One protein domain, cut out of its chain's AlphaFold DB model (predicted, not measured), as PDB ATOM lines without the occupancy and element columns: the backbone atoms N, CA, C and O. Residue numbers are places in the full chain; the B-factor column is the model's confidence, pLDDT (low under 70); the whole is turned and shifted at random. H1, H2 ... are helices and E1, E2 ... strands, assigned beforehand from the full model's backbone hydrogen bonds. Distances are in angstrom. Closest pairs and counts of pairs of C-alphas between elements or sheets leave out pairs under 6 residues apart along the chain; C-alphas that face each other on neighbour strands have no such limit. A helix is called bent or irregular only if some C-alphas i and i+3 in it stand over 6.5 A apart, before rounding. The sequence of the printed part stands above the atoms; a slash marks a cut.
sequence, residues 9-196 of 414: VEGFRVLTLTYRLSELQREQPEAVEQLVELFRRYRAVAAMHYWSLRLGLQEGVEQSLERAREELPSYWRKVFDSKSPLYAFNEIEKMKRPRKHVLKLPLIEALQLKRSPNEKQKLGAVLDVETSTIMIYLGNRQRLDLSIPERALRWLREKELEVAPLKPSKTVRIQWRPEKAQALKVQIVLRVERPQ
ATOM      1  N   VAL A   9     190.737 207.101 162.139       92.31
ATOM      2  CA  VAL A   9     189.476 207.442 161.480       92.31
ATOM      3  C   VAL A   9     188.724 206.190 161.036       92.31
ATOM      4  O   VAL A   9     189.310 205.182 160.636       92.31
ATOM      5  N   GLU A  10     187.394 206.267 161.090       93.62
ATOM      6  CA  GLU A  10     186.497 205.208 160.627       93.62
ATOM      7  C   GLU A  10     185.768 205.638 159.349       93.62
ATOM      8  O   GLU A  10     185.180 206.724 159.276       93.62
ATOM      9  N   GLY A  11     185.766 204.754 158.353       94.12
ATOM     10  CA  GLY A  11     184.979 204.885 157.131       94.12
ATOM     11  C   GLY A  11     183.947 203.768 157.020       94.12
ATOM     12  O   GLY A  11     184.227 202.616 157.357       94.12
ATOM     13  N   PHE A  12     182.761 204.085 156.493       95.06
ATOM     14  CA  PHE A  12     181.668 203.120 156.365       95.06
ATOM     15  C   PHE A  12     181.093 203.032 154.947       95.06
ATOM     16  O   PHE A  12     180.948 204.029 154.225       95.06
ATOM     17  N   ARG A  13     180.650 201.826 154.587       95.06
ATOM     18  CA  ARG A  13     179.767 201.552 153.445       95.06
ATOM     19  C   ARG A  13     178.623 200.658 153.903       95.06
ATOM     20  O   ARG A  13     178.813 199.769 154.726       95.06
ATOM     21  N   VAL A  14     177.415 200.924 153.409       94.38
ATOM     22  CA  VAL A  14     176.211 200.201 153.838       94.38
ATOM     23  C   VAL A  14     175.426 199.732 152.626       94.38
ATOM     24  O   VAL A  14     174.883 200.556 151.889       94.38
ATOM     25  N   LEU A  15     175.312 198.418 152.481       95.19
ATOM     26  CA  LEU A  15     174.362 197.765 151.591       95.19
ATOM     27  C   LEU A  15     173.060 197.538 152.359       95.19
ATOM     28  O   LEU A  15     173.088 197.143 153.520       95.19
ATOM     29  N   THR A  16     171.908 197.818 151.748       94.38
ATOM     30  CA  THR A  16     170.594 197.543 152.350       94.38
ATOM     31  C   THR A  16     169.782 196.658 151.420       94.38
ATOM     32  O   THR A  16     169.442 197.068 150.315       94.38
ATOM     33  N   LEU A  17     169.453 195.469 151.908       94.62
ATOM     34  CA  LEU A  17     168.568 194.491 151.296       94.62
ATOM     35  C   LEU A  17     167.206 194.569 151.993       94.62
ATOM     36  O   LEU A  17     167.117 194.861 153.190       94.62
ATOM     37  N   THR A  18     166.129 194.400 151.232       93.62
ATOM     38  CA  THR A  18     164.757 194.440 151.752       93.62
ATOM     39  C   THR A  18     164.010 193.232 151.220       93.62
ATOM     40  O   THR A  18     163.895 193.088 150.008       93.62
ATOM     41  N   TYR A  19     163.500 192.412 152.129       93.19
ATOM     42  CA  TYR A  19     162.763 191.185 151.844       93.19
ATOM     43  C   TYR A  19     161.327 191.354 152.303       93.19
ATOM     44  O   TYR A  19     161.101 191.944 153.360       93.19
ATOM     45  N   ARG A  20     160.353 190.863 151.540       91.88
ATOM     46  CA  ARG A  20     158.954 190.874 151.975       91.88
ATOM     47  C   ARG A  20     158.730 189.730 152.948       91.88
ATOM     48  O   ARG A  20     159.042 188.584 152.656       91.88
ATOM     49  N   LEU A  21     158.177 190.053 154.107       90.19
ATOM     50  CA  LEU A  21     157.945 189.076 155.160       90.19
ATOM     51  C   LEU A  21     156.881 188.054 154.749       90.19
ATOM     52  O   LEU A  21     157.000 186.901 155.117       90.19
ATOM     53  N   SER A  22     155.882 188.453 153.953       89.81
ATOM     54  CA  SER A  22     154.860 187.537 153.429       89.81
ATOM     55  C   SER A  22     155.424 186.500 152.457       89.81
ATOM     56  O   SER A  22     154.932 185.380 152.406       89.81
ATOM     57  N   GLU A  23     156.449 186.855 151.683       91.62
ATOM     58  CA  GLU A  23     157.153 185.911 150.810       91.62
ATOM     59  C   GLU A  23     157.969 184.937 151.664       91.62
ATOM     60  O   GLU A  23     157.761 183.733 151.562       91.62
ATOM     61  N   LEU A  24     158.756 185.460 152.611       92.62
ATOM     62  CA  LEU A  24     159.521 184.637 153.551       92.62
ATOM     63  C   LEU A  24     158.636 183.716 154.403       92.62
ATOM     64  O   LEU A  24     159.022 182.586 154.655       92.62
ATOM     65  N   GLN A  25     157.452 184.167 154.830       92.06
ATOM     66  CA  GLN A  25     156.523 183.356 155.623       92.06
ATOM     67  C   GLN A  25     155.989 182.164 154.821       92.06
ATOM     68  O   GLN A  25     155.755 181.110 155.394       92.06
ATOM     69  N   ARG A  26     155.787 182.319 153.505       92.50
ATOM     70  CA  ARG A  26     155.360 181.208 152.640       92.50
ATOM     71  C   ARG A  26     156.484 180.201 152.409       92.50
ATOM     72  O   ARG A  26     156.211 179.016 152.314       92.50
ATOM     73  N   GLU A  27     157.719 180.680 152.295       93.75
ATOM     74  CA  GLU A  27     158.886 179.845 151.991       93.75
ATOM     75  C   GLU A  27     159.474 179.162 153.236       93.75
ATOM     76  O   GLU A  27     159.928 178.026 153.160       93.75
ATOM     77  N   GLN A  28     159.498 179.859 154.374       95.06
ATOM     78  CA  GLN A  28     160.180 179.456 155.610       95.06
ATOM     79  C   GLN A  28     159.348 179.858 156.853       95.06
ATOM     80  O   GLN A  28     159.806 180.678 157.659       95.06
ATOM     81  N   PRO A  29     158.120 179.325 157.027       93.38
ATOM     82  CA  PRO A  29     157.166 179.788 158.043       93.38
ATOM     83  C   PRO A  29     157.718 179.724 159.472       93.38
ATOM     84  O   PRO A  29     157.704 180.729 160.183       93.38
ATOM     85  N   GLU A  30     158.287 178.581 159.863       94.25
ATOM     86  CA  GLU A  30     158.839 178.372 161.208       94.25
ATOM     87  C   GLU A  30     159.986 179.345 161.522       94.25
ATOM     88  O   GLU A  30     160.054 179.926 162.605       94.25
ATOM     89  N   ALA A  31     160.875 179.582 160.551       93.81
ATOM     90  CA  ALA A  31     161.992 180.505 160.725       93.81
ATOM     91  C   ALA A  31     161.509 181.955 160.873       93.81
ATOM     92  O   ALA A  31     162.080 182.732 161.638       93.81
ATOM     93  N   VAL A  32     160.452 182.351 160.160       92.94
ATOM     94  CA  VAL A  32     159.895 183.702 160.300       92.94
ATOM     95  C   VAL A  32     159.213 183.883 161.654       92.94
ATOM     96  O   VAL A  32     159.422 184.919 162.292       92.94
ATOM     97  N   GLU A  33     158.468 182.890 162.136       92.69
ATOM     98  CA  GLU A  33     157.867 182.918 163.475       92.69
ATOM     99  C   GLU A  33     158.935 183.044 164.564       92.69
ATOM    100  O   GLU A  33     158.874 183.947 165.408       92.69
ATOM    101  N   GLN A  34     159.987 182.229 164.479       93.94
ATOM    102  CA  GLN A  34     161.106 182.294 165.410       93.94
ATOM    103  C   GLN A  34     161.856 183.630 165.328       93.94
ATOM    104  O   GLN A  34     162.284 184.169 166.349       93.94
ATOM    105  N   LEU A  35     162.006 184.211 164.133       93.56
ATOM    106  CA  LEU A  35     162.602 185.536 163.962       93.56
ATOM    107  C   LEU A  35     161.766 186.619 164.658       93.56
ATOM    108  O   LEU A  35     162.327 187.518 165.293       93.56
ATOM    109  N   VAL A  36     160.440 186.564 164.521       91.81
ATOM    110  CA  VAL A  36     159.514 187.505 165.167       91.81
ATOM    111  C   VAL A  36     159.624 187.403 166.686       91.81
ATOM    112  O   VAL A  36     159.764 188.432 167.357       91.81
ATOM    113  N   GLU A  37     159.631 186.183 167.217       93.38
ATOM    114  CA  GLU A  37     159.757 185.937 168.652       93.38
ATOM    115  C   GLU A  37     161.121 186.386 169.192       93.38
ATOM    116  O   GLU A  37     161.202 187.105 170.193       93.38
ATOM    117  N   LEU A  38     162.201 186.086 168.471       93.88
ATOM    118  CA  LEU A  38     163.536 186.581 168.792       93.88
ATOM    119  C   LEU A  38     163.573 188.115 168.834       93.88
ATOM    120  O   LEU A  38     164.157 188.691 169.752       93.88
ATOM    121  N   PHE A  39     162.944 188.802 167.875       93.12
ATOM    122  CA  PHE A  39     162.857 190.263 167.899       93.12
ATOM    123  C   PHE A  39     162.084 190.786 169.109       93.12
ATOM    124  O   PHE A  39     162.462 191.835 169.638       93.12
ATOM    125  N   ARG A  40     161.013 190.102 169.527       91.94
ATOM    126  CA  ARG A  40     160.226 190.468 170.713       91.94
ATOM    127  C   ARG A  40     161.103 190.404 171.965       91.94
ATOM    128  O   ARG A  40     161.256 191.429 172.630       91.94
ATOM    129  N   ARG A  41     161.751 189.261 172.214       94.56
ATOM    130  CA  ARG A  41     162.653 189.054 173.365       94.56
ATOM    131  C   ARG A  41     163.830 190.019 173.343       94.56
ATOM    132  O   ARG A  41     164.036 190.783 174.282       94.56
ATOM    133  N   TYR A  42     164.545 190.078 172.218       94.00
ATOM    134  CA  TYR A  42     165.706 190.953 172.056       94.00
ATOM    135  C   TYR A  42     165.365 192.411 172.343       94.00
ATOM    136  O   TYR A  42     166.125 193.104 173.012       94.00
ATOM    137  N   ARG A  43     164.217 192.898 171.861       92.19
ATOM    138  CA  ARG A  43     163.795 194.281 172.099       92.19
ATOM    139  C   ARG A  43     163.430 194.553 173.540       92.19
ATOM    140  O   ARG A  43     163.769 195.633 174.006       92.19
ATOM    141  N   ALA A  44     162.759 193.622 174.211       92.69
ATOM    142  CA  ALA A  44     162.438 193.766 175.626       92.69
ATOM    143  C   ALA A  44     163.727 193.907 176.449       92.69
ATOM    144  O   ALA A  44     163.917 194.912 177.133       92.69
ATOM    145  N   VAL A  45     164.664 192.971 176.268       95.06
ATOM    146  CA  VAL A  45     165.965 192.971 176.953       95.06
ATOM    147  C   VAL A  45     166.782 194.222 176.611       95.06
ATOM    148  O   VAL A  45     167.290 194.910 177.494       95.06
ATOM    149  N   ALA A  46     166.874 194.571 175.327       93.00
ATOM    150  CA  ALA A  46     167.656 195.712 174.867       93.00
ATOM    151  C   ALA A  46     167.060 197.072 175.256       93.00
ATOM    152  O   ALA A  46     167.810 198.017 175.498       93.00
ATOM    153  N   ALA A  47     165.733 197.187 175.330       92.06
ATOM    154  CA  ALA A  47     165.071 198.384 175.836       92.06
ATOM    155  C   ALA A  47     165.302 198.546 177.340       92.06
ATOM    156  O   ALA A  47     165.628 199.650 177.770       92.06
ATOM    157  N   MET A  48     165.188 197.460 178.112       93.75
ATOM    158  CA  MET A  48     165.486 197.469 179.543       93.75
ATOM    159  C   MET A  48     166.933 197.903 179.784       93.75
ATOM    160  O   MET A  48     167.151 198.924 180.425       93.75
ATOM    161  N   HIS A  49     167.904 197.252 179.132       93.69
ATOM    162  CA  HIS A  49     169.321 197.621 179.229       93.69
ATOM    163  C   HIS A  49     169.577 199.095 178.879       93.69
ATOM    164  O   HIS A  49     170.285 199.807 179.590       93.69
ATOM    165  N   TYR A  50     168.971 199.578 177.787       92.00
ATOM    166  CA  TYR A  50     169.086 200.972 177.361       92.00
ATOM    167  C   TYR A  50     168.601 201.955 178.432       92.00
ATOM    168  O   TYR A  50     169.288 202.939 178.714       92.00
ATOM    169  N   TRP A  51     167.407 201.728 178.985       90.88
ATOM    170  CA  TRP A  51     166.813 202.639 179.962       90.88
ATOM    171  C   TRP A  51     167.522 202.565 181.306       90.88
ATOM    172  O   TRP A  51     167.773 203.615 181.887       90.88
ATOM    173  N   SER A  52     167.927 201.375 181.745       93.88
ATOM    174  CA  SER A  52     168.702 201.201 182.973       93.88
ATOM    175  C   SER A  52     170.034 201.946 182.906       93.88
ATOM    176  O   SER A  52     170.315 202.743 183.795       93.88
ATOM    177  N   LEU A  53     170.791 201.816 181.805       92.00
ATOM    178  CA  LEU A  53     172.008 202.614 181.593       92.00
ATOM    179  C   LEU A  53     171.713 204.117 181.573       92.00
ATOM    180  O   LEU A  53     172.418 204.906 182.191       92.00
ATOM    181  N   ARG A  54     170.662 204.536 180.862       89.81
ATOM    182  CA  ARG A  54     170.315 205.958 180.732       89.81
ATOM    183  C   ARG A  54     169.918 206.605 182.059       89.81
ATOM    184  O   ARG A  54     170.127 207.805 182.212       89.81
ATOM    185  N   LEU A  55     169.296 205.839 182.946       90.88
ATOM    186  CA  LEU A  55     168.806 206.293 184.245       90.88
ATOM    187  C   LEU A  55     169.802 206.017 185.384       90.88
ATOM    188  O   LEU A  55     169.525 206.399 186.512       90.88
ATOM    189  N   GLY A  56     170.941 205.371 185.108       92.31
ATOM    190  CA  GLY A  56     171.936 205.018 186.125       92.31
ATOM    191  C   GLY A  56     171.501 203.892 187.073       92.31
ATOM    192  O   GLY A  56     172.005 203.807 188.187       92.31
ATOM    193  N   LEU A  57     170.567 203.032 186.653       95.31
ATOM    194  CA  LEU A  57     170.002 201.952 187.470       95.31
ATOM    195  C   LEU A  57     170.822 200.663 187.308       95.31
ATOM    196  O   LEU A  57     170.557 199.883 186.391       95.31
ATOM    197  N   GLN A  58     171.807 200.432 188.183       94.88
ATOM    198  CA  GLN A  58     172.721 199.280 188.076       94.88
ATOM    199  C   GLN A  58     172.002 197.927 188.158       94.88
ATOM    200  O   GLN A  58     172.223 197.081 187.296       94.88
ATOM    201  N   GLU A  59     171.061 197.760 189.090       95.38
ATOM    202  CA  GLU A  59     170.254 196.532 189.210       95.38
ATOM    203  C   GLU A  59     169.526 196.197 187.900       95.38
ATOM    204  O   GLU A  59     169.521 195.058 187.437       95.38
ATOM    205  N   GLY A  60     168.975 197.212 187.227       94.75
ATOM    206  CA  GLY A  60     168.320 197.025 185.933       94.75
ATOM    207  C   GLY A  60     169.299 196.654 184.811       94.75
ATOM    208  O   GLY A  60     168.942 195.914 183.891       94.75
ATOM    209  N   VAL A  61     170.548 197.132 184.879       94.75
ATOM    210  CA  VAL A  61     171.609 196.710 183.954       94.75
ATOM    211  C   VAL A  61     171.935 195.238 184.184       94.75
ATOM    212  O   VAL A  61     171.931 194.475 183.219       94.75
ATOM    213  N   GLU A  62     172.149 194.814 185.425       96.06
ATOM    214  CA  GLU A  62     172.449 193.421 185.772       96.06
ATOM    215  C   GLU A  62     171.316 192.477 185.363       96.06
ATOM    216  O   GLU A  62     171.553 191.535 184.601       96.06
ATOM    217  N   GLN A  63     170.074 192.810 185.721       96.62
ATOM    218  CA  GLN A  63     168.884 192.049 185.339       96.62
ATOM    219  C   GLN A  63     168.743 191.932 183.813       96.62
ATOM    220  O   GLN A  63     168.371 190.890 183.275       96.62
ATOM    221  N   SER A  64     169.067 192.993 183.068       95.81
ATOM    222  CA  SER A  64     169.054 192.935 181.602       95.81
ATOM    223  C   SER A  64     170.126 192.024 181.017       95.81
ATOM    224  O   SER A  64     169.877 191.361 180.010       95.81
ATOM    225  N   LEU A  65     171.302 191.956 181.642       96.31
ATOM    226  CA  LEU A  65     172.372 191.062 181.219       96.31
ATOM    227  C   LEU A  65     172.044 189.605 181.552       96.31
ATOM    228  O   LEU A  65     172.352 188.726 180.749       96.31
ATOM    229  N   GLU A  66     171.398 189.351 182.686       96.69
ATOM    230  CA  GLU A  66     170.892 188.033 183.067       96.69
ATOM    231  C   GLU A  66     169.824 187.546 182.086       96.69
ATOM    232  O   GLU A  66     170.024 186.532 181.415       96.69
ATOM    233  N   ARG A  67     168.781 188.347 181.842       96.94
ATOM    234  CA  ARG A  67     167.753 188.019 180.841       96.94
ATOM    235  C   ARG A  67     168.331 187.841 179.441       96.94
ATOM    236  O   ARG A  67     167.882 186.982 178.687       96.94
ATOM    237  N   ALA A  68     169.371 188.593 179.072       95.38
ATOM    238  CA  ALA A  68     170.079 188.364 177.813       95.38
ATOM    239  C   ALA A  68     170.743 186.975 177.752       95.38
ATOM    240  O   ALA A  68     170.813 186.380 176.673       95.38
ATOM    241  N   ARG A  69     171.260 186.456 178.874       95.69
ATOM    242  CA  ARG A  69     171.877 185.121 178.959       95.69
ATOM    243  C   ARG A  69     170.846 183.998 178.909       95.69
ATOM    244  O   ARG A  69     171.162 182.948 178.351       95.69
ATOM    245  N   GLU A  70     169.655 184.221 179.440       95.00
ATOM    246  CA  GLU A  70     168.581 183.226 179.475       95.00
ATOM    247  C   GLU A  70     167.774 183.200 178.173       95.00
ATOM    248  O   GLU A  70     167.585 182.148 177.567       95.00
ATOM    249  N   GLU A  71     167.335 184.366 177.698       94.50
ATOM    250  CA  GLU A  71     166.317 184.456 176.648       94.50
ATOM    251  C   GLU A  71     166.888 184.525 175.228       94.50
ATOM    252  O   GLU A  71     166.191 184.199 174.261       94.50
ATOM    253  N   LEU A  72     168.128 185.005 175.070       94.31
ATOM    254  CA  LEU A  72     168.704 185.293 173.755       94.31
ATOM    255  C   LEU A  72     169.750 184.254 173.365       94.31
ATOM    256  O   LEU A  72     170.581 183.893 174.193       94.31
ATOM    257  N   PRO A  73     169.827 183.834 172.096       92.69
ATOM    258  CA  PRO A  73     170.949 183.036 171.617       92.69
ATOM    259  C   PRO A  73     172.298 183.749 171.802       92.69
ATOM    260  O   PRO A  73     172.395 184.965 171.628       92.69
ATOM    261  N   SER A  74     173.355 182.989 172.109       90.62
ATOM    262  CA  SER A  74     174.678 183.518 172.494       90.62
ATOM    263  C   SER A  74     175.284 184.511 171.497       90.62
ATOM    264  O   SER A  74     175.889 185.504 171.900       90.62
ATOM    265  N   TYR A  75     175.076 184.301 170.200       88.94
ATOM    266  CA  TYR A  75     175.578 185.176 169.141       88.94
ATOM    267  C   TYR A  75     174.957 186.583 169.159       88.94
ATOM    268  O   TYR A  75     175.650 187.565 168.900       88.94
ATOM    269  N   TRP A  76     173.692 186.736 169.562       91.88
ATOM    270  CA  TRP A  76     173.050 188.057 169.651       91.88
ATOM    271  C   TRP A  76     173.384 188.824 170.936       91.88
ATOM    272  O   TRP A  76     173.022 189.994 171.058       91.88
ATOM    273  N   ARG A  77     174.095 188.211 171.891       92.50
ATOM    274  CA  ARG A  77     174.414 188.832 173.190       92.50
ATOM    275  C   ARG A  77     175.563 189.841 173.112       92.50
ATOM    276  O   ARG A  77     175.691 190.708 173.971       92.50
ATOM    277  N   LYS A  78     176.381 189.794 172.055       91.31
ATOM    278  CA  LYS A  78     177.582 190.640 171.901       91.31
ATOM    279  C   LYS A  78     177.305 192.140 171.838       91.31
ATOM    280  O   LYS A  78     178.239 192.929 171.939       91.31
ATOM    281  N   VAL A  79     176.062 192.553 171.618       91.00
ATOM    282  CA  VAL A  79     175.679 193.973 171.628       91.00
ATOM    283  C   VAL A  79     175.596 194.558 173.037       91.00
ATOM    284  O   VAL A  79     175.608 195.781 173.160       91.00
ATOM    285  N   PHE A  80     175.506 193.700 174.060       91.75
ATOM    286  CA  PHE A  80     175.407 194.052 175.480       91.75
ATOM    287  C   PHE A  80     176.762 194.035 176.198       91.75
ATOM    288  O   PHE A  80     176.907 194.627 177.259       91.75
ATOM    289  N   ASP A  81     177.767 193.382 175.615       90.19
ATOM    290  CA  ASP A  81     179.121 193.338 176.164       90.19
ATOM    291  C   ASP A  81     179.879 194.629 175.832       90.19
ATOM    292  O   ASP A  81     180.154 194.904 174.665       90.19
ATOM    293  N   SER A  82     180.255 195.410 176.846       88.00
ATOM    294  CA  SER A  82     180.983 196.675 176.684       88.00
ATOM    295  C   SER A  82     182.382 196.516 176.075       88.00
ATOM    296  O   SER A  82     182.924 197.478 175.523       88.00
ATOM    297  N   LYS A  83     182.962 195.308 176.123       88.25
ATOM    298  CA  LYS A  83     184.253 194.978 175.499       88.25
ATOM    299  C   LYS A  83     184.110 194.591 174.026       88.25
ATOM    300  O   LYS A  83     185.092 194.601 173.284       88.25
ATOM    301  N   SER A  84     182.898 194.273 173.580       88.25
ATOM    302  CA  SER A  84     182.633 193.854 172.209       88.25
ATOM    303  C   SER A  84     182.686 195.036 171.231       88.25
ATOM    304  O   SER A  84     182.106 196.097 171.484       88.25
ATOM    305  N   PRO A  85     183.270 194.867 170.028       84.00
ATOM    306  CA  PRO A  85     183.217 195.895 168.982       84.00
ATOM    307  C   PRO A  85     181.780 196.175 168.495       84.00
ATOM    308  O   PRO A  85     181.497 197.232 167.908       84.00
ATOM    309  N   LEU A  86     180.862 195.237 168.753       87.88
ATOM    310  CA  LEU A  86     179.445 195.321 168.410       87.88
ATOM    311  C   LEU A  86     178.599 196.012 169.479       87.88
ATOM    312  O   LEU A  86     177.405 196.200 169.243       87.88
ATOM    313  N   TYR A  87     179.194 196.419 170.604       89.00
ATOM    314  CA  TYR A  87     178.474 197.093 171.674       89.00
ATOM    315  C   TYR A  87     177.676 198.287 171.136       89.00
ATOM    316  O   TYR A  87     178.202 199.173 170.438       89.00
ATOM    317  N   ALA A  88     176.371 198.258 171.407       84.81
ATOM    318  CA  ALA A  88     175.398 199.175 170.820       84.81
ATOM    319  C   ALA A  88     175.064 200.361 171.737       84.81
ATOM    320  O   ALA A  88     174.473 201.340 171.274       84.81
ATOM    321  N   PHE A  89     175.464 200.285 173.006       87.06
ATOM    322  CA  PHE A  89     174.980 201.146 174.083       87.06
ATOM    323  C   PHE A  89     176.032 202.158 174.581       87.06
ATOM    324  O   PHE A  89     175.904 202.742 175.651       87.06
ATOM    325  N   ASN A  90     177.056 202.428 173.765       81.50
ATOM    326  CA  ASN A  90     178.085 203.421 174.073       81.50
ATOM    327  C   ASN A  90     177.516 204.838 174.218       81.50
ATOM    328  O   ASN A  90     176.760 205.300 173.361       81.50
ATOM    329  N   GLU A  91     177.973 205.542 175.258       80.88
ATOM    330  CA  GLU A  91     177.703 206.962 175.538       80.88
ATOM    331  C   GLU A  91     176.226 207.311 175.791       80.88
ATOM    332  O   GLU A  91     175.857 208.478 175.662       80.88
ATOM    333  N   ILE A  92     175.364 206.343 176.129       83.81
ATOM    334  CA  ILE A  92     173.915 206.581 176.299       83.81
ATOM    335  C   ILE A  92     173.608 207.672 177.317       83.81
ATOM    336  O   ILE A  92     172.763 208.525 177.041       83.81
ATOM    337  N   GLU A  93     174.315 207.672 178.441       78.62
ATOM    338  CA  GLU A  93     174.184 208.663 179.515       78.62
ATOM    339  C   GLU A  93     174.394 210.094 178.998       78.62
ATOM    340  O   GLU A  93     173.687 211.025 179.373       78.62
ATOM    341  N   LYS A  94     175.311 210.267 178.038       78.50
ATOM    342  CA  LYS A  94     175.662 211.568 177.446       78.50
ATOM    343  C   LYS A  94     174.742 211.957 176.278       78.50
ATOM    344  O   LYS A  94     174.871 213.044 175.706       78.50
ATOM    345  N   MET A  95     173.805 211.093 175.872       79.56
ATOM    346  CA  MET A  95     172.945 211.348 174.714       79.56
ATOM    347  C   MET A  95     171.765 212.267 175.050       79.56
ATOM    348  O   MET A  95     170.709 211.807 175.498       79.56
ATOM    349  N   LYS A  96     171.867 213.542 174.638       74.44
ATOM    350  CA  LYS A  96     170.737 214.498 174.638       74.44
ATOM    351  C   LYS A  96     169.477 213.930 173.971       74.44
ATOM    352  O   LYS A  96     168.369 214.155 174.442       74.44
ATOM    353  N   ARG A  97     169.632 213.179 172.872       72.06
ATOM    354  CA  ARG A  97     168.539 212.460 172.195       72.06
ATOM    355  C   ARG A  97     168.981 211.048 171.803       72.06
ATOM    356  O   ARG A  97     170.084 210.909 171.268       72.06
ATOM    357  N   PRO A  98     168.133 210.022 171.985       70.19
ATOM    358  CA  PRO A  98     168.478 208.655 171.614       70.19
ATOM    359  C   PRO A  98     168.787 208.533 170.113       70.19
ATOM    360  O   PRO A  98     168.036 209.017 169.256       70.19
ATOM    361  N   ARG A  99     169.890 207.863 169.757       69.12
ATOM    362  CA  ARG A  99     170.237 207.625 168.347       69.12
ATOM    363  C   ARG A  99     169.182 206.722 167.702       69.12
ATOM    364  O   ARG A  99     168.751 205.729 168.278       69.12
ATOM    365  N   LYS A 100     168.816 207.005 166.445       66.75
ATOM    366  CA  LYS A 100     167.758 206.260 165.734       66.75
ATOM    367  C   LYS A 100     167.980 204.745 165.744       66.75
ATOM    368  O   LYS A 100     167.011 204.027 165.902       66.75
ATOM    369  N   HIS A 101     169.210 204.261 165.542       64.25
ATOM    370  CA  HIS A 101     169.495 202.818 165.529       64.25
ATOM    371  C   HIS A 101     169.380 202.182 166.917       64.25
ATOM    372  O   HIS A 101     168.883 201.068 166.996       64.25
ATOM    373  N   VAL A 102     169.727 202.913 167.979       65.38
ATOM    374  CA  VAL A 102     169.495 202.489 169.365       65.38
ATOM    375  C   VAL A 102     167.991 202.381 169.625       65.38
ATOM    376  O   VAL A 102     167.525 201.353 170.074       65.38
ATOM    377  N   LEU A 103     167.185 203.342 169.164       65.94
ATOM    378  CA  LEU A 103     165.716 203.250 169.254       65.94
ATOM    379  C   LEU A 103     165.082 202.167 168.368       65.94
ATOM    380  O   LEU A 103     163.916 201.825 168.531       65.94
ATOM    381  N   LYS A 104     165.784 201.695 167.332       74.88
ATOM    382  CA  LYS A 104     165.255 200.649 166.444       74.88
ATOM    383  C   LYS A 104     165.532 199.247 166.963       74.88
ATOM    384  O   LYS A 104     164.863 198.332 166.475       74.88
ATOM    385  N   LEU A 105     166.526 199.111 167.845       83.88
ATOM    386  CA  LEU A 105     167.006 197.848 168.394       83.88
ATOM    387  C   LEU A 105     167.111 196.766 167.302       83.88
ATOM    388  O   LEU A 105     166.347 195.800 167.316       83.88
ATOM    389  N   PRO A 106     167.955 196.972 166.269       89.06
ATOM    390  CA  PRO A 106     168.232 195.925 165.295       89.06
ATOM    391  C   PRO A 106     168.982 194.772 165.960       89.06
ATOM    392  O   PRO A 106     169.781 195.020 166.863       89.06
ATOM    393  N   LEU A 107     168.800 193.554 165.454       92.25
ATOM    394  CA  LEU A 107     169.747 192.469 165.716       92.25
ATOM    395  C   LEU A 107     171.058 192.815 165.000       92.25
ATOM    396  O   LEU A 107     171.029 193.188 163.821       92.25
ATOM    397  N   ILE A 108     172.187 192.764 165.709       91.94
ATOM    398  CA  ILE A 108     173.512 193.110 165.175       91.94
ATOM    399  C   ILE A 108     174.472 191.962 165.455       91.94
ATOM    400  O   ILE A 108     174.579 191.516 166.592       91.94
ATOM    401  N   GLU A 109     175.201 191.531 164.430       92.94
ATOM    402  CA  GLU A 109     176.250 190.514 164.552       92.94
ATOM    403  C   GLU A 109     177.340 190.751 163.496       92.94
ATOM    404  O   GLU A 109     177.115 191.408 162.472       92.94
ATOM    405  N   ALA A 110     178.546 190.261 163.760       90.50
ATOM    406  CA  ALA A 110     179.617 190.166 162.784       90.50
ATOM    407  C   ALA A 110     179.211 189.204 161.659       90.50
ATOM    408  O   ALA A 110     178.669 188.133 161.906       90.50
ATOM    409  N   LEU A 111     179.475 189.586 160.413       90.06
ATOM    410  CA  LEU A 111     179.144 188.753 159.262       90.06
ATOM    411  C   LEU A 111     180.339 187.856 158.925       90.06
ATOM    412  O   LEU A 111     181.363 188.358 158.450       90.06
ATOM    413  N   GLN A 112     180.210 186.548 159.163       87.06
ATOM    414  CA  GLN A 112     181.218 185.567 158.745       87.06
ATOM    415  C   GLN A 112     181.089 185.310 157.246       87.06
ATOM    416  O   GLN A 112     179.978 185.189 156.739       87.06
ATOM    417  N   LEU A 113     182.210 185.191 156.538       84.56
ATOM    418  CA  LEU A 113     182.204 184.665 155.176       84.56
ATOM    419  C   LEU A 113     182.411 183.154 155.264       84.56
ATOM    420  O   LEU A 113     183.413 182.735 155.842       84.56
ATOM    421  N   LYS A 114     181.497 182.358 154.715       81.38
ATOM    422  CA  LYS A 114     181.680 180.908 154.640       81.38
ATOM    423  C   LYS A 114     182.740 180.609 153.584       81.38
ATOM    424  O   LYS A 114     182.573 181.012 152.436       81.38
ATOM    425  N   ARG A 115     183.843 179.966 153.979       72.12
ATOM    426  CA  ARG A 115     184.943 179.614 153.060       72.12
ATOM    427  C   ARG A 115     185.012 178.126 152.738       72.12
ATOM    428  O   ARG A 115     185.657 177.757 151.768       72.12
ATOM    429  N   SER A 116     184.390 177.283 153.559       65.38
ATOM    430  CA  SER A 116     184.343 175.834 153.367       65.38
ATOM    431  C   SER A 116     183.028 175.259 153.914       65.38
ATOM    432  O   SER A 116     182.513 175.777 154.911       65.38
ATOM    433  N   PRO A 117     182.488 174.174 153.323       65.81
ATOM    434  CA  PRO A 117     181.309 173.473 153.840       65.81
ATOM    435  C   PRO A 117     181.464 172.980 155.286       65.81
ATOM    436  O   PRO A 117     180.485 172.962 156.028       65.81
ATOM    437  N   ASN A 118     182.692 172.648 155.700       64.44
ATOM    438  CA  ASN A 118     182.991 172.033 157.000       64.44
ATOM    439  C   ASN A 118     183.404 173.047 158.085       64.44
ATOM    440  O   ASN A 118     183.778 172.665 159.195       64.44
ATOM    441  N   GLU A 119     183.366 174.349 157.789       67.94
ATOM    442  CA  GLU A 119     183.763 175.385 158.741       67.94
ATOM    443  C   GLU A 119     182.727 175.500 159.876       67.94
ATOM    444  O   GLU A 119     181.568 175.860 159.650       67.94
ATOM    445  N   LYS A 120     183.138 175.202 161.121       64.06
ATOM    446  CA  LYS A 120     182.272 175.352 162.305       64.06
ATOM    447  C   LYS A 120     181.806 176.803 162.428       64.06
ATOM    448  O   LYS A 120     182.604 177.711 162.669       64.06
ATOM    449  N   GLN A 121     180.498 177.005 162.320       65.00
ATOM    450  CA  GLN A 121     179.888 178.328 162.360       65.00
ATOM    451  C   GLN A 121     179.725 178.789 163.810       65.00
ATOM    452  O   GLN A 121     179.084 178.120 164.619       65.00
ATOM    453  N   LYS A 122     180.337 179.928 164.150       69.50
ATOM    454  CA  LYS A 122     180.335 180.486 165.518       69.50
ATOM    455  C   LYS A 122     179.543 181.793 165.634       69.50
ATOM    456  O   LYS A 122     179.505 182.388 166.709       69.50
ATOM    457  N   LEU A 123     178.966 182.276 164.531       81.88
ATOM    458  CA  LEU A 123     178.333 183.591 164.429       81.88
ATOM    459  C   LEU A 123     176.857 183.473 164.050       81.88
ATOM    460  O   LEU A 123     176.455 182.567 163.330       81.88
ATOM    461  N   GLY A 124     176.060 184.437 164.512       83.69
ATOM    462  CA  GLY A 124     174.620 184.503 164.240       83.69
ATOM    463  C   GLY A 124     174.254 184.859 162.799       83.69
ATOM    464  O   GLY A 124     173.083 184.788 162.432       83.69
ATOM    465  N   ALA A 125     175.231 185.256 161.981       91.25
ATOM    466  CA  ALA A 125     175.025 185.583 160.579       91.25
ATOM    467  C   ALA A 125     176.222 185.183 159.717       91.25
ATOM    468  O   ALA A 125     177.366 185.558 159.995       91.25
ATOM    469  N   VAL A 126     175.934 184.471 158.631       91.94
ATOM    470  CA  VAL A 126     176.938 183.936 157.712       91.94
ATOM    471  C   VAL A 126     176.548 184.273 156.279       91.94
ATOM    472  O   VAL A 126     175.408 184.085 155.872       91.94
ATOM    473  N   LEU A 127     177.504 184.797 155.520       91.31
ATOM    474  CA  LEU A 127     177.398 185.034 154.089       91.31
ATOM    475  C   LEU A 127     178.029 183.859 153.343       91.31
ATOM    476  O   LEU A 127     179.244 183.665 153.413       91.31
ATOM    477  N   ASP A 128     177.204 183.119 152.616       89.56
ATOM    478  CA  ASP A 128     177.633 182.114 151.655       89.56
ATOM    479  C   ASP A 128     177.696 182.754 150.265       89.56
ATOM    480  O   ASP A 128     176.685 183.172 149.694       89.56
ATOM    481  N   VAL A 129     178.917 182.917 149.758       84.25
ATOM    482  CA  VAL A 129     179.164 183.592 148.478       84.25
ATOM    483  C   VAL A 129     178.896 182.661 147.296       84.25
ATOM    484  O   VAL A 129     178.554 183.156 146.226       84.25
ATOM    485  N   GLU A 130     179.020 181.345 147.484       83.69
ATOM    486  CA  GLU A 130     178.787 180.343 146.438       83.69
ATOM    487  C   GLU A 130     177.292 180.216 146.163       83.69
ATOM    488  O   GLU A 130     176.845 180.337 145.026       83.69
ATOM    489  N   THR A 131     176.500 180.085 147.229       86.62
ATOM    490  CA  THR A 131     175.037 179.975 147.130       86.62
ATOM    491  C   THR A 131     174.328 181.329 147.133       86.62
ATOM    492  O   THR A 131     173.099 181.389 147.127       86.62
ATOM    493  N   SER A 132     175.080 182.436 147.146       91.50
ATOM    494  CA  SER A 132     174.548 183.803 147.167       91.50
ATOM    495  C   SER A 132     173.498 184.030 148.262       91.50
ATOM    496  O   SER A 132     172.478 184.675 148.027       91.50
ATOM    497  N   THR A 133     173.731 183.501 149.463       93.50
ATOM    498  CA  THR A 133     172.733 183.459 150.542       93.50
ATOM    499  C   THR A 133     173.304 184.002 151.852       93.50
ATOM    500  O   THR A 133     174.447 183.731 152.216       93.50
ATOM    501  N   ILE A 134     172.510 184.787 152.586       94.38
ATOM    502  CA  ILE A 134     172.783 185.133 153.989       94.38
ATOM    503  C   ILE A 134     171.989 184.180 154.865       94.38
ATOM    504  O   ILE A 134     170.762 184.226 154.863       94.38
ATOM    505  N   MET A 135     172.689 183.375 155.653       94.06
ATOM    506  CA  MET A 135     172.091 182.553 156.696       94.06
ATOM    507  C   MET A 135     172.050 183.358 157.995       94.06
ATOM    508  O   MET A 135     173.079 183.861 158.456       94.06
ATOM    509  N   ILE A 136     170.867 183.490 158.589       94.12
ATOM    510  CA  ILE A 136     170.654 184.146 159.882       94.12
ATOM    511  C   ILE A 136     170.216 183.086 160.882       94.12
ATOM    512  O   ILE A 136     169.126 182.536 160.766       94.12
ATOM    513  N   TYR A 137     171.029 182.833 161.899       92.69
ATOM    514  CA  TYR A 137     170.697 181.878 162.949       92.69
ATOM    515  C   TYR A 137     169.737 182.508 163.958       92.69
ATOM    516  O   TYR A 137     169.907 183.657 164.368       92.69
ATOM    517  N   LEU A 138     168.716 181.760 164.378       92.00
ATOM    518  CA  LEU A 138     167.614 182.287 165.199       92.00
ATOM    519  C   LEU A 138     167.515 181.644 166.585       92.00
ATOM    520  O   LEU A 138     166.970 182.243 167.509       92.00
ATOM    521  N   GLY A 139     168.116 180.473 166.740       86.94
ATOM    522  CA  GLY A 139     168.202 179.704 167.978       86.94
ATOM    523  C   GLY A 139     167.704 178.298 167.694       86.94
ATOM    524  O   GLY A 139     167.188 178.053 166.611       86.94
ATOM    525  N   ASN A 140     167.868 177.365 168.631       83.25
ATOM    526  CA  ASN A 140     167.217 176.047 168.551       83.25
ATOM    527  C   ASN A 140     167.433 175.307 167.214       83.25
ATOM    528  O   ASN A 140     166.527 174.669 166.697       83.25
ATOM    529  N   ARG A 141     168.639 175.423 166.633       82.62
ATOM    530  CA  ARG A 141     169.016 174.867 165.313       82.62
ATOM    531  C   ARG A 141     168.227 175.420 164.112       82.62
ATOM    532  O   ARG A 141     168.467 174.975 162.995       82.62
ATOM    533  N   GLN A 142     167.375 176.425 164.302       89.44
ATOM    534  CA  GLN A 142     166.686 177.121 163.221       89.44
ATOM    535  C   GLN A 142     167.524 178.267 162.650       89.44
ATOM    536  O   GLN A 142     168.248 178.983 163.361       89.44
ATOM    537  N   ARG A 143     167.381 178.462 161.339       92.81
ATOM    538  CA  ARG A 143     167.978 179.563 160.589       92.81
ATOM    539  C   ARG A 143     167.013 180.068 159.522       92.81
ATOM    540  O   ARG A 143     166.135 179.334 159.087       92.81
ATOM    541  N   LEU A 144     167.214 181.312 159.115       94.56
ATOM    542  CA  LEU A 144     166.529 181.952 158.003       94.56
ATOM    543  C   LEU A 144     167.531 182.189 156.877       94.56
ATOM    544  O   LEU A 144     168.519 182.904 157.073       94.56
ATOM    545  N   ASP A 145     167.241 181.633 155.709       94.88
ATOM    546  CA  ASP A 145     168.090 181.731 154.527       94.88
ATOM    547  C   ASP A 145     167.556 182.836 153.606       94.88
ATOM    548  O   ASP A 145     166.400 182.820 153.183       94.88
ATOM    549  N   LEU A 146     168.384 183.845 153.330       95.75
ATOM    550  CA  LEU A 146     168.007 185.021 152.548       95.75
ATOM    551  C   LEU A 146     168.852 185.135 151.283       95.75
ATOM    552  O   LEU A 146     170.051 185.411 151.355       95.75
ATOM    553  N   SER A 147     168.215 185.010 150.121       94.50
ATOM    554  CA  SER A 147     168.889 185.157 148.831       94.50
ATOM    555  C   SER A 147     169.441 186.572 148.628       94.50
ATOM    556  O   SER A 147     168.855 187.582 149.033       94.50
ATOM    557  N   ILE A 148     170.602 186.676 147.995       94.62
ATOM    558  CA  ILE A 148     171.268 187.940 147.698       94.62
ATOM    559  C   ILE A 148     171.338 188.098 146.184       94.62
ATOM    560  O   ILE A 148     171.925 187.262 145.504       94.62
ATOM    561  N   PRO A 149     170.819 189.206 145.634       94.38
ATOM    562  CA  PRO A 149     170.997 189.503 144.222       94.38
ATOM    563  C   PRO A 149     172.482 189.612 143.856       94.38
ATOM    564  O   PRO A 149     173.239 190.277 144.566       94.38
ATOM    565  N   GLU A 150     172.885 189.089 142.698       92.38
ATOM    566  CA  GLU A 150     174.283 189.120 142.234       92.38
ATOM    567  C   GLU A 150     174.881 190.540 142.249       92.38
ATOM    568  O   GLU A 150     176.004 190.758 142.704       92.38
ATOM    569  N   ARG A 151     174.085 191.553 141.868       94.12
ATOM    570  CA  ARG A 151     174.482 192.974 141.933       94.12
ATOM    571  C   ARG A 151     174.952 193.415 143.323       94.12
ATOM    572  O   ARG A 151     175.797 194.295 143.437       94.12
ATOM    573  N   ALA A 152     174.386 192.843 144.382       94.31
ATOM    574  CA  ALA A 152     174.724 193.180 145.756       94.31
ATOM    575  C   ALA A 152     176.021 192.486 146.196       94.31
ATOM    576  O   ALA A 152     176.827 193.108 146.884       94.31
ATOM    577  N   LEU A 153     176.266 191.251 145.740       92.69
ATOM    578  CA  LEU A 153     177.555 190.574 145.924       92.69
ATOM    579  C   LEU A 153     178.677 191.293 145.179       92.69
ATOM    580  O   LEU A 153     179.731 191.551 145.759       92.69
ATOM    581  N   ARG A 154     178.431 191.677 143.921       94.44
ATOM    582  CA  ARG A 154     179.362 192.480 143.123       94.44
ATOM    583  C   ARG A 154     179.710 193.780 143.837       94.44
ATOM    584  O   ARG A 154     180.884 194.072 144.028       94.44
ATOM    585  N   TRP A 155     178.697 194.485 144.341       94.75
ATOM    586  CA  TRP A 155     178.899 195.699 145.126       94.75
ATOM    587  C   TRP A 155     179.765 195.456 146.371       94.75
ATOM    588  O   TRP A 155     180.649 196.259 146.651       94.75
ATOM    589  N   LEU A 156     179.561 194.360 147.118       93.75
ATOM    590  CA  LEU A 156     180.400 194.048 148.287       93.75
ATOM    591  C   LEU A 156     181.864 193.847 147.882       93.75
ATOM    592  O   LEU A 156     182.741 194.457 148.492       93.75
ATOM    593  N   ARG A 157     182.113 193.069 146.822       92.88
ATOM    594  CA  ARG A 157     183.463 192.828 146.289       92.88
ATOM    595  C   ARG A 157     184.132 194.128 145.843       92.88
ATOM    596  O   ARG A 157     185.251 194.398 146.255       92.88
ATOM    597  N   GLU A 158     183.430 194.964 145.081       94.19
ATOM    598  CA  GLU A 158     183.930 196.277 144.649       94.19
ATOM    599  C   GLU A 158     184.337 197.151 145.841       94.19
ATOM    600  O   GLU A 158     185.417 197.735 145.840       94.19
ATOM    601  N   LYS A 159     183.506 197.220 146.892       94.88
ATOM    602  CA  LYS A 159     183.831 198.014 148.088       94.88
ATOM    603  C   LYS A 159     184.996 197.439 148.882       94.88
ATOM    604  O   LYS A 159     185.739 198.204 149.480       94.88
ATOM    605  N   GLU A 160     185.187 196.128 148.895       93.38
ATOM    606  CA  GLU A 160     186.381 195.531 149.501       93.38
ATOM    607  C   GLU A 160     187.650 195.863 148.712       93.38
ATOM    608  O   GLU A 160     188.660 196.219 149.314       93.38
ATOM    609  N   LEU A 161     187.579 195.826 147.378       94.00
ATOM    610  CA  LEU A 161     188.697 196.179 146.501       94.00
ATOM    611  C   LEU A 161     189.082 197.661 146.609       94.00
ATOM    612  O   LEU A 161     190.267 197.973 146.620       94.00
ATOM    613  N   GLU A 162     188.108 198.566 146.765       92.56
ATOM    614  CA  GLU A 162     188.336 200.013 146.937       92.56
ATOM    615  C   GLU A 162     189.287 200.374 148.088       92.56
ATOM    616  O   GLU A 162     189.854 201.465 148.096       92.56
ATOM    617  N   VAL A 163     189.405 199.508 149.095       92.31
ATOM    618  CA  VAL A 163     190.195 199.767 150.307       92.31
ATOM    619  C   VAL A 163     191.354 198.794 150.482       92.31
ATOM    620  O   VAL A 163     192.048 198.872 151.494       92.31
ATOM    621  N   ALA A 164     191.583 197.905 149.514       89.44
ATOM    622  CA  ALA A 164     192.707 196.983 149.539       89.44
ATOM    623  C   ALA A 164     194.041 197.752 149.694       89.44
ATOM    624  O   ALA A 164     194.192 198.831 149.118       89.44
ATOM    625  N   PRO A 165     195.001 197.240 150.489       90.94
ATOM    626  CA  PRO A 165     195.036 195.914 151.119       90.94
ATOM    627  C   PRO A 165     194.278 195.802 152.459       90.94
ATOM    628  O   PRO A 165     194.306 194.744 153.092       90.94
ATOM    629  N   LEU A 166     193.595 196.856 152.920       91.94
ATOM    630  CA  LEU A 166     192.845 196.803 154.177       91.94
ATOM    631  C   LEU A 166     191.648 195.856 154.052       91.94
ATOM    632  O   LEU A 166     190.910 195.872 153.070       91.94
ATOM    633  N   LYS A 167     191.418 195.052 155.095       90.94
ATOM    634  CA  LYS A 167     190.265 194.150 155.171       90.94
ATOM    635  C   LYS A 167     189.152 194.815 155.984       90.94
ATOM    636  O   LYS A 167     189.291 194.926 157.204       90.94
ATOM    637  N   PRO A 168     188.044 195.257 155.361       93.88
ATOM    638  CA  PRO A 168     186.952 195.864 156.106       93.88
ATOM    639  C   PRO A 168     186.286 194.835 157.021       93.88
ATOM    640  O   PRO A 168     185.945 193.723 156.606       93.88
ATOM    641  N   SER A 169     186.026 195.245 158.260       92.94
ATOM    642  CA  SER A 169     185.145 194.507 159.163       92.94
ATOM    643  C   SER A 169     183.710 194.542 158.633       92.94
ATOM    644  O   SER A 169     183.234 195.578 158.160       92.94
ATOM    645  N   LYS A 170     183.019 193.403 158.697       94.19
ATOM    646  CA  LYS A 170     181.657 193.240 158.183       94.19
ATOM    647  C   LYS A 170     180.705 192.980 159.335       94.19
ATOM    648  O   LYS A 170     180.934 192.089 160.147       94.19
ATOM    649  N   THR A 171     179.621 193.739 159.395       94.25
ATOM    650  CA  THR A 171     178.552 193.526 160.376       94.25
ATOM    651  C   THR A 171     177.211 193.516 159.670       94.25
ATOM    652  O   THR A 171     176.991 194.293 158.741       94.25
ATOM    653  N   VAL A 172     176.306 192.644 160.097       94.69
ATOM    654  CA  VAL A 172     174.922 192.638 159.634       94.69
ATOM    655  C   VAL A 172     174.038 193.344 160.656       94.69
ATOM    656  O   VAL A 172     174.260 193.260 161.863       94.69
ATOM    657  N   ARG A 173     173.033 194.070 160.172       94.38
ATOM    658  CA  ARG A 173     171.980 194.671 160.992       94.38
ATOM    659  C   ARG A 173     170.631 194.273 160.434       94.38
ATOM    660  O   ARG A 173     170.274 194.703 159.336       94.38
ATOM    661  N   ILE A 174     169.868 193.516 161.204       93.31
ATOM    662  CA  ILE A 174     168.544 193.046 160.803       93.31
ATOM    663  C   ILE A 174     167.506 193.925 161.496       93.31
ATOM    664  O   ILE A 174     167.559 194.167 162.702       93.31
ATOM    665  N   GLN A 175     166.578 194.470 160.717       91.44
ATOM    666  CA  GLN A 175     165.533 195.379 161.173       91.44
ATOM    667  C   GLN A 175     164.179 194.907 160.664       91.44
ATOM    668  O   GLN A 175     163.909 194.957 159.467       91.44
ATOM    669  N   TRP A 176     163.287 194.589 161.592       89.56
ATOM    670  CA  TRP A 176     161.876 194.350 161.313       89.56
ATOM    671  C   TRP A 176     160.999 195.253 162.183       89.56
ATOM    672  O   TRP A 176     161.379 195.565 163.308       89.56
ATOM    673  N   ARG A 177     159.858 195.742 161.693       76.31
ATOM    674  CA  ARG A 177     158.938 196.561 162.499       76.31
ATOM    675  C   ARG A 177     157.501 196.092 162.302       76.31
ATOM    676  O   ARG A 177     157.031 196.238 161.174       76.31
ATOM    677  N   PRO A 178     156.803 195.680 163.374       73.50
ATOM    678  CA  PRO A 178     155.420 195.225 163.267       73.50
ATOM    679  C   PRO A 178     154.497 196.334 162.735       73.50
ATOM    680  O   PRO A 178     153.734 196.108 161.810       73.50
ATOM    681  N   GLU A 179     154.661 197.574 163.207       67.31
ATOM    682  CA  GLU A 179     153.758 198.694 162.882       67.31
ATOM    683  C   GLU A 179     153.890 199.282 161.464       67.31
ATOM    684  O   GLU A 179     153.023 200.032 161.022       67.31
ATOM    685  N   LYS A 180     155.026 199.083 160.778       61.91
ATOM    686  CA  LYS A 180     155.371 199.875 159.573       61.91
ATOM    687  C   LYS A 180     155.830 199.072 158.369       61.91
ATOM    688  O   LYS A 180     156.041 199.676 157.317       61.91
ATOM    689  N   ALA A 181     156.095 197.775 158.499       61.31
ATOM    690  CA  ALA A 181     156.719 197.045 157.408       61.31
ATOM    691  C   ALA A 181     156.267 195.588 157.330       61.31
ATOM    692  O   ALA A 181     156.658 194.766 158.149       61.31
ATOM    693  N   GLN A 182     155.636 195.256 156.204       76.69
ATOM    694  CA  GLN A 182     155.588 193.906 155.631       76.69
ATOM    695  C   GLN A 182     156.975 193.443 155.132       76.69
ATOM    696  O   GLN A 182     157.063 192.618 154.230       76.69
ATOM    697  N   ALA A 183     158.074 194.026 155.626       88.62
ATOM    698  CA  ALA A 183     159.400 193.804 155.072       88.62
ATOM    699  C   ALA A 183     160.511 193.769 156.126       88.62
ATOM    700  O   ALA A 183     160.620 194.655 156.982       88.62
ATOM    701  N   LEU A 184     161.376 192.768 155.993       92.25
ATOM    702  CA  LEU A 184     162.622 192.598 156.720       92.25
ATOM    703  C   LEU A 184     163.729 193.391 156.021       92.25
ATOM    704  O   LEU A 184     163.996 193.206 154.835       92.25
ATOM    705  N   LYS A 185     164.388 194.296 156.744       93.50
ATOM    706  CA  LYS A 185     165.524 195.069 156.227       93.50
ATOM    707  C   LYS A 185     166.820 194.508 156.777       93.50
ATOM    708  O   LYS A 185     167.051 194.582 157.980       93.50
ATOM    709  N   VAL A 186     167.682 194.034 155.892       94.69
ATOM    710  CA  VAL A 186     169.008 193.517 156.236       94.69
ATOM    711  C   VAL A 186     170.045 194.496 155.721       94.69
ATOM    712  O   VAL A 186     170.077 194.817 154.536       94.69
ATOM    713  N   GLN A 187     170.876 195.029 156.611       95.44
ATOM    714  CA  GLN A 187     171.943 195.951 156.238       95.44
ATOM    715  C   GLN A 187     173.296 195.301 156.477       95.44
ATOM    716  O   GLN A 187     173.603 194.962 157.614       95.44
ATOM    717  N   ILE A 188     174.116 195.191 155.437       95.81
ATOM    718  CA  ILE A 188     175.518 194.800 155.577       95.81
ATOM    719  C   ILE A 188     176.335 196.084 155.661       95.81
ATOM    720  O   ILE A 188     176.317 196.913 154.749       95.81
ATOM    721  N   VAL A 189     177.008 196.271 156.789       95.25
ATOM    722  CA  VAL A 189     177.844 197.431 157.078       95.25
ATOM    723  C   VAL A 189     179.297 196.997 157.010       95.25
ATOM    724  O   VAL A 189     179.754 196.208 157.838       95.25
ATOM    725  N   LEU A 190     180.005 197.548 156.034       96.25
ATOM    726  CA  LEU A 190     181.452 197.475 155.936       96.25
ATOM    727  C   LEU A 190     182.045 198.648 156.713       96.25
ATOM    728  O   LEU A 190     181.601 199.790 156.549       96.25
ATOM    729  N   ARG A 191     183.045 198.366 157.544       95.12
ATOM    730  CA  ARG A 191     183.775 199.361 158.326       95.12
ATOM    731  C   ARG A 191     185.274 199.155 158.162       95.12
ATOM    732  O   ARG A 191     185.768 198.054 158.410       95.12
ATOM    733  N   VAL A 192     185.968 200.232 157.816       94.88
ATOM    734  CA  VAL A 192     187.431 200.314 157.798       94.88
ATOM    735  C   VAL A 192     187.884 201.243 158.914       94.88
ATOM    736  O   VAL A 192     187.290 202.302 159.113       94.88
ATOM    737  N   GLU A 193     188.936 200.831 159.612       93.38
ATOM    738  CA  GLU A 193     189.704 201.649 160.547       93.38
ATOM    739  C   GLU A 193     191.074 201.903 159.908       93.38
ATOM    740  O   GLU A 193     191.689 200.969 159.389       93.38
ATOM    741  N   ARG A 194     191.531 203.156 159.892       92.50
ATOM    742  CA  ARG A 194     192.860 203.531 159.388       92.50
ATOM    743  C   ARG A 194     193.389 204.769 160.118       92.50
ATOM    744  O   ARG A 194     192.576 205.510 160.677       92.50
ATOM    745  N   PRO A 195     194.709 205.019 160.116       92.25
ATOM    746  CA  PRO A 195     195.254 206.282 160.598       92.25
ATOM    747  C   PRO A 195     194.626 207.467 159.860       92.25
ATOM    748  O   PRO A 195     194.262 207.356 158.684       92.25
ATOM    749  N   GLN A 196     194.486 208.595 160.548       89.88
ATOM    750  CA  GLN A 196     194.073 209.841 159.924       89.88
ATOM    751  C   GLN A 196     195.069 210.181 158.806       89.88
ATOM    752  O   GLN A 196     196.273 210.202 159.066       89.88
TER     753      GLN A 196
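AT A GLANCE: This is residues 9 to 196 of the 414 residues of an uncharacterized protein of Thermofilum sp (UniProt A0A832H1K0). A twisted sheet of seven strands folds at E2 into two leaves that face each other, the long E1 and E7 with E6 in one and the short meander E3, E4, E5 in the other. The long helix H2 starts on the E4 and E5 leaf and runs away from it, H3 folds back beside H2 as a hairpin, and H6 lies along E7 on the opposite face from H4. The printed part has 188 residues with six named helices and seven named strands, in the order E1, H1 to H5, E2 to E5, H6, E6, E7. The class is mixed, helices and strands; the mixed sheet runs E1, E7, E6, E2, E3, E4, E5. The whole is compact, with a radius of gyration of the C-alphas of 17.0 A and spans of 48 by 47 by 34 A.

HOW THE PARTS SIT: Edge strand E1, residues 9 to 20, is antiparallel to E7, residues 183 to 195, with N 13 and O 190 at 3.0 A. H1, residues 21 to 27, touches residues 32 to 33 of H2, residues 29 to 55, as a hairpin at a steep tilt of 38 degrees; the closest C-alphas, of Gln 25 and Val 32, are 5.8 A apart. H3, residues 58 to 71, touches residues 41 to 53 of H2 as a hairpin, opposite ways at a shallow tilt of 13 degrees, closest at C-alphas 52 and 60, 5.1 A. H4, residues 74 to 79, is only just irregular, C-alphas 76 and 79 being 6.8 A apart; its closest C-alpha to E2, residues 107 to 114, is Trp 76 to Glu 109, 6.5 A. H5, residues 100 to 104, is near H2, with 9 pairs of C-alphas within 10 A. E2 bends by 54 degrees at residue 110; it is antiparallel to E6, residues 169 to 175, with N 109 and O 172 at 3.2 A, and parallel to E3, residues 125 to 128, with N 114 and O 127 at 2.9 A. E4, residues 133 to 139, forms hairpins with E3, N 126 and O 135 at 2.9 A, and with E5, residues 142 to 147, N 136 and O 144 at 2.9 A. The closest C-alphas of H2 and E5, of Ala 31 and Leu 144, are 5.5 A apart. H6, residues 150 to 161, is over E7 at a height over the sheet of 9.3 A, along the strands at 3 degrees on the local plane. E6 and E7 form a hairpin, with N 173 and O 187 at 2.8 A. In H1, H2, H3, H5 and H6 every O i to N i+4 pair is within hydrogen-bond range; in H4 0 of 2 are, and 1 of 3 O i to N i+3 pairs.

IN THESE COORDINATES: E1 begins at C-alpha 9, (189.476, 207.442, 161.480), and is 36.0 A long. H2 is 39.0 A long, H3 19.8 A, and E7 38.4 A, ending at C-alpha 195, (195.254, 206.282, 160.598).

THE WHOLE: The farthest C-alphas, of Arg 26 and Gln 196, are 48.7 A apart. The printed part has no cut, and the link H4 to H5, 20 residues, is long. pLDDT is under 70 at residues 99 to 103, 116 to 122 and 179 to 181.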